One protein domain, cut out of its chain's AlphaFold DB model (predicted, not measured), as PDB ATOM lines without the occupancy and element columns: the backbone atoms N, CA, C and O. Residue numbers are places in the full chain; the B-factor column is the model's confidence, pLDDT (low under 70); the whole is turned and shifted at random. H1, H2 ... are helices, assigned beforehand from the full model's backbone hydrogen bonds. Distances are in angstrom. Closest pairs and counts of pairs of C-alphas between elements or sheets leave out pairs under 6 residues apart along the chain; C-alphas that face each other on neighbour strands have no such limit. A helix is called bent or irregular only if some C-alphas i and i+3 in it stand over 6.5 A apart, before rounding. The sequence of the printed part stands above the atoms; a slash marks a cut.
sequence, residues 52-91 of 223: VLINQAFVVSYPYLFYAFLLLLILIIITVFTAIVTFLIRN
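This is residues 52 to 91 of the 223 residues of an uncharacterized protein of Rhabditophanes sp. KR3021 (UniProt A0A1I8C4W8). A short helix, H1, and one long helix, H2, meet near their ends and make an L, with H1 as the short arm and H2 as the long one. The turn of the L lies at Tyr 62, and from Ala 68 to Asn 91 the long arm stands free, with no other part of the printed residues packed on it. The printed part has 40 residues with two named helices, H1 then H2 along the chain, no named strand, and the class is all helix. The whole is extended, with a radius of gyration of the C-alphas of 16.2 A, and the C-alphas span 49 by 18 by 5 A.

H1, residues 52 to 61, is joined by a tight link of one residue to H2, residues 63 to 91. The two helices are close but not clearly touching, with 1 pair of C-alphas within 8 A. That closest pair is Val 59 and Phe 66, with their C-alphas 6.7 A apart. The lines of H1 and H2 are about perpendicular, at 85 degrees. Their centres are 26.4 A apart. Residues 52 to 57, which belong to H1, stand free. In H1 and H2 every backbone O i to N i+4 pair is within hydrogen-bond range.

H1 begins at Val 52, with its C-alpha at (-21.146, 1.627, -48.808), and ends at Ser 61; its first and last C-alphas are 14.3 A apart. H2 begins at Pro 63, with its C-alpha at (-29.929, 13.207, -41.649), and ends at Asn 91, with its C-alpha at (-14.861, 5.467, -2.789). From first to last C-alpha H2 measures 42.4 A, and it is not bent.

The two C-alphas farthest apart are those of Leu 53 and Asn 91, at 49.4 A. The printed part has no cut. The mean pLDDT of the printed part is 87.7, and residues 52 to 58 are under 70; the mean is 70 for H1 and 94 for H2.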
ATOM      1  N   VAL A  52     -21.587   0.222 -48.791       61.62
ATOM      2  CA  VAL A  52     -21.146   1.627 -48.808       61.62
ATOM      3  C   VAL A  52     -22.188   2.535 -49.474       61.62
ATOM      4  O   VAL A  52     -22.472   3.612 -48.945       61.62
ATOM      5  N   LEU A  53     -22.811   2.105 -50.578       61.47
ATOM      6  CA  LEU A  53     -23.837   2.897 -51.270       61.47
ATOM      7  C   LEU A  53     -25.126   3.027 -50.445       61.47
ATOM      8  O   LEU A  53     -25.714   4.108 -50.392       61.47
ATOM      9  N   ILE A  54     -25.548   1.949 -49.776       61.62
ATOM     10  CA  ILE A  54     -26.739   1.932 -48.914       61.62
ATOM     11  C   ILE A  54     -26.523   2.837 -47.697       61.62
ATOM     12  O   ILE A  54     -27.398   3.641 -47.368       61.62
ATOM     13  N   ASN A  55     -25.343   2.779 -47.074       63.72
ATOM     14  CA  ASN A  55     -25.007   3.648 -45.945       63.72
ATOM     15  C   ASN A  55     -24.991   5.128 -46.349       63.72
ATOM     16  O   ASN A  55     -25.477   5.982 -45.606       63.72
ATOM     17  N   GLN A  56     -24.503   5.441 -47.549       66.88
ATOM     18  CA  GLN A  56     -24.478   6.813 -48.047       66.88
ATOM     19  C   GLN A  56     -25.882   7.326 -48.405       66.88
ATOM     20  O   GLN A  56     -26.240   8.447 -48.037       66.88
ATOM     21  N   ALA A  57     -26.716   6.499 -49.045       68.62
ATOM     22  CA  ALA A  57     -28.102   6.848 -49.355       68.62
ATOM     23  C   ALA A  57     -28.950   7.046 -48.086       68.62
ATOM     24  O   ALA A  57     -29.785   7.953 -48.037       68.62
ATOM     25  N   PHE A  58     -28.715   6.249 -47.040       69.75
ATOM     26  CA  PHE A  58     -29.430   6.363 -45.768       69.75
ATOM     27  C   PHE A  58     -29.108   7.670 -45.032       69.75
ATOM     28  O   PHE A  58     -30.021   8.351 -44.558       69.75
ATOM     29  N   VAL A  59     -27.830   8.062 -44.991       74.31
ATOM     30  CA  VAL A  59     -27.392   9.317 -44.354       74.31
ATOM     31  C   VAL A  59     -27.960  10.541 -45.076       74.31
ATOM     32  O   VAL A  59     -28.388  11.489 -44.420       74.31
ATOM     33  N   VAL A  60     -28.019  10.512 -46.411       80.00
ATOM     34  CA  VAL A  60     -28.606  11.605 -47.207       80.00
ATOM     35  C   VAL A  60     -30.129  11.660 -47.051       80.00
ATOM     36  O   VAL A  60     -30.695  12.747 -46.959       80.00
ATOM     37  N   SER A  61     -30.796  10.505 -46.986       87.25
ATOM     38  CA  SER A  61     -32.261  10.436 -46.896       87.25
ATOM     39  C   SER A  61     -32.793  10.810 -45.510       87.25
ATOM     40  O   SER A  61     -33.870  11.394 -45.402       87.25
ATOM     41  N   TYR A  62     -32.050  10.494 -44.442       85.81
ATOM     42  CA  TYR A  62     -32.497  10.693 -43.060       85.81
ATOM     43  C   TYR A  62     -31.406  11.305 -42.165       85.81
ATOM     44  O   TYR A  62     -30.985  10.685 -41.180       85.81
ATOM     45  N   PRO A  63     -30.984  12.556 -42.428       87.00
ATOM     46  CA  PRO A  63     -29.929  13.207 -41.649       87.00
ATOM     47  C   PRO A  63     -30.310  13.360 -40.168       87.00
ATOM     48  O   PRO A  63     -29.474  13.206 -39.280       87.00
ATOM     49  N   TYR A  64     -31.595  13.581 -39.872       90.50
ATOM     50  CA  TYR A  64     -32.096  13.738 -38.502       90.50
ATOM     51  C   TYR A  64     -31.913  12.485 -37.635       90.50
ATOM     52  O   TYR A  64     -31.607  12.607 -36.451       90.50
ATOM     53  N   LEU A  65     -32.060  11.282 -38.209       88.56
ATOM     54  CA  LEU A  65     -31.844  10.033 -37.472       88.56
ATOM     55  C   LEU A  65     -30.369   9.862 -37.113       88.56
ATOM     56  O   LEU A  65     -30.052   9.486 -35.987       88.56
ATOM     57  N   PHE A  66     -29.470  10.201 -38.037       88.19
ATOM     58  CA  PHE A  66     -28.034  10.173 -37.782       88.19
ATOM     59  C   PHE A  66     -27.645  11.106 -36.623       88.19
ATOM     60  O   PHE A  66     -26.958  10.680 -35.691       88.19
ATOM     61  N   TYR A  67     -28.161  12.340 -36.609       91.31
ATOM     62  CA  TYR A  67     -27.947  13.262 -35.488       91.31
ATOM     63  C   TYR A  67     -28.552  12.753 -34.173       91.31
ATOM     64  O   TYR A  67     -27.930  12.912 -33.122       91.31
ATOM     65  N   ALA A  68     -29.720  12.106 -34.210       94.44
ATOM     66  CA  ALA A  68     -30.336  11.518 -33.021       94.44
ATOM     67  C   ALA A  68     -29.468  10.401 -32.414       94.44
ATOM     68  O   ALA A  68     -29.267  10.377 -31.198       94.44
ATOM     69  N   PHE A  69     -28.898   9.520 -33.243       93.12
ATOM     70  CA  PHE A  69     -27.970   8.485 -32.777       93.12
ATOM     71  C   PHE A  69     -26.672   9.074 -32.220       93.12
ATOM     72  O   PHE A  69     -26.207   8.621 -31.174       93.12
ATOM     73  N   LEU A  70     -26.108  10.103 -32.864       94.12
ATOM     74  CA  LEU A  70     -24.926  10.793 -32.340       94.12
ATOM     75  C   LEU A  70     -25.198  11.440 -30.978       94.12
ATOM     76  O   LEU A  70     -24.397  11.289 -30.056       94.12
ATOM     77  N   LEU A  71     -26.338  12.111 -30.821       96.25
ATOM     78  CA  LEU A  71     -26.730  12.724 -29.554       96.25
ATOM     79  C   LEU A  71     -26.912  11.661 -28.461       96.25
ATOM     80  O   LEU A  71     -26.409  11.830 -27.350       96.25
ATOM     81  N   LEU A  72     -27.565  10.542 -28.784       96.88
ATOM     82  CA  LEU A  72     -27.729   9.412 -27.869       96.88
ATOM     83  C   LEU A  72     -26.375   8.828 -27.433       96.88
ATOM     84  O   LEU A  72     -26.168   8.582 -26.245       96.88
ATOM     85  N   LEU A  73     -25.435   8.654 -28.367       97.06
ATOM     86  CA  LEU A  73     -24.087   8.163 -28.075       97.06
ATOM     87  C   LEU A  73     -23.338   9.107 -27.118       97.06
ATOM     88  O   LEU A  73     -22.739   8.652 -26.144       97.06
ATOM     89  N   ILE A  74     -23.423  10.419 -27.351       97.75
ATOM     90  CA  ILE A  74     -22.817  11.436 -26.480       97.75
ATOM     91  C   ILE A  74     -23.423  11.378 -25.072       97.75
ATOM     92  O   ILE A  74     -22.683  11.394 -24.086       97.75
ATOM     93  N   LEU A  75     -24.750  11.249 -24.953       97.81
ATOM     94  CA  LEU A  75     -25.414  11.110 -23.655       97.81
ATOM     95  C   LEU A  75     -24.932   9.869 -22.897       97.81
ATOM     96  O   LEU A  75     -24.627   9.969 -21.709       97.81
ATOM     97  N   ILE A  76     -24.790   8.724 -23.573       97.88
ATOM     98  CA  ILE A  76     -24.269   7.497 -22.955       97.88
ATOM     99  C   ILE A  76     -22.860   7.738 -22.399       97.88
ATOM    100  O   ILE A  76     -22.604   7.440 -21.230       97.88
ATOM    101  N   ILE A  77     -21.967   8.353 -23.177       98.00
ATOM    102  CA  ILE A  77     -20.598   8.651 -22.732       98.00
ATOM    103  C   ILE A  77     -20.607   9.557 -21.490       98.00
ATOM    104  O   ILE A  77     -19.913   9.269 -20.512       98.00
ATOM    105  N   ILE A  78     -21.435  10.607 -21.480       98.00
ATOM    106  CA  ILE A  78     -21.567  11.517 -20.331       98.00
ATOM    107  C   ILE A  78     -22.087  10.770 -19.092       98.00
ATOM    108  O   ILE A  78     -21.569  10.963 -17.988       98.00
ATOM    109  N   THR A  79     -23.079   9.888 -19.245       97.56
ATOM    110  CA  THR A  79     -23.613   9.104 -18.114       97.56
ATOM    111  C   THR A  79     -22.570   8.158 -17.520       97.56
ATOM    112  O   THR A  79     -22.438   8.078 -16.299       97.56
ATOM    113  N   VAL A  80     -21.760   7.504 -18.354       98.00
ATOM    114  CA  VAL A  80     -20.670   6.635 -17.886       98.00
ATOM    115  C   VAL A  80     -19.590   7.457 -17.187       98.00
ATOM    116  O   VAL A  80     -19.155   7.100 -16.093       98.00
ATOM    117  N   PHE A  81     -19.193   8.595 -17.761       97.94
ATOM    118  CA  PHE A  81     -18.186   9.469 -17.160       97.94
ATOM    119  C   PHE A  81     -18.629   9.995 -15.788       97.94
ATOM    120  O   PHE A  81     -17.885   9.914 -14.811       97.94
ATOM    121  N   THR A  82     -19.870  10.472 -15.679       96.81
ATOM    122  CA  THR A  82     -20.435  10.933 -14.400       96.81
ATOM    123  C   THR A  82     -20.572   9.794 -13.384       96.81
ATOM    124  O   THR A  82     -20.280   9.999 -12.203       96.81
ATOM    125  N   ALA A  83     -20.920   8.576 -13.813       96.62
ATOM    126  CA  ALA A  83     -20.926   7.393 -12.949       96.62
ATOM    127  C   ALA A  83     -19.521   7.061 -12.411       96.62
ATOM    128  O   ALA A  83     -19.363   6.805 -11.217       96.62
ATOM    129  N   ILE A  84     -18.484   7.139 -13.249       96.44
ATOM    130  CA  ILE A  84     -17.091   6.918 -12.827       96.44
ATOM    131  C   ILE A  84     -16.649   7.996 -11.828       96.44
ATOM    132  O   ILE A  84     -16.116   7.672 -10.767       96.44
ATOM    133  N   VAL A  85     -16.904   9.276 -12.115       95.88
ATOM    134  CA  VAL A  85     -16.530  10.383 -11.216       95.88
ATOM    135  C   VAL A  85     -17.246  10.267  -9.868       95.88
ATOM    136  O   VAL A  85     -16.614  10.381  -8.816       95.88
ATOM    137  N   THR A  86     -18.551   9.987  -9.867       94.12
ATOM    138  CA  THR A  86     -19.316   9.795  -8.624       94.12
ATOM    139  C   THR A  86     -18.843   8.569  -7.844       94.12
ATOM    140  O   THR A  86     -18.723   8.640  -6.618       94.12
ATOM    141  N   PHE A  87     -18.495   7.476  -8.528       94.75
ATOM    142  CA  PHE A  87     -17.887   6.291  -7.923       94.75
ATOM    143  C   PHE A  87     -16.542   6.613  -7.261       94.75
ATOM    144  O   PHE A  87     -16.331   6.253  -6.102       94.75
ATOM    145  N   LEU A  88     -15.665   7.362  -7.935       92.50
ATOM    146  CA  LEU A  88     -14.381   7.797  -7.378       92.50
ATOM    147  C   LEU A  88     -14.563   8.687  -6.145       92.50
ATOM    148  O   LEU A  88     -13.914   8.458  -5.126       92.50
ATOM    149  N   ILE A  89     -15.478   9.662  -6.186       90.81
ATOM    150  CA  ILE A  89     -15.762  10.535  -5.034       90.81
ATOM    151  C   ILE A  89     -16.314   9.719  -3.857       90.81
ATOM    152  O   ILE A  89     -15.918   9.934  -2.706       90.81
ATOM    153  N   ARG A  90     -17.211   8.764  -4.129       86.75
ATOM    154  CA  ARG A  90     -17.812   7.905  -3.101       86.75
ATOM    155  C   ARG A  90     -16.787   6.958  -2.476       86.75
ATOM    156  O   ARG A  90     -16.790   6.794  -1.257       86.75
ATOM    157  N   ASN A  91     -15.891   6.386  -3.275       82.19
ATOM    158  CA  ASN A  91     -14.861   5.467  -2.789       82.19
ATOM    159  C   ASN A  91     -13.691   6.182  -2.121       82.19
ATOM    160  O   ASN A  91     -13.201   5.695  -1.104       82.19
TER     161      ASN A  91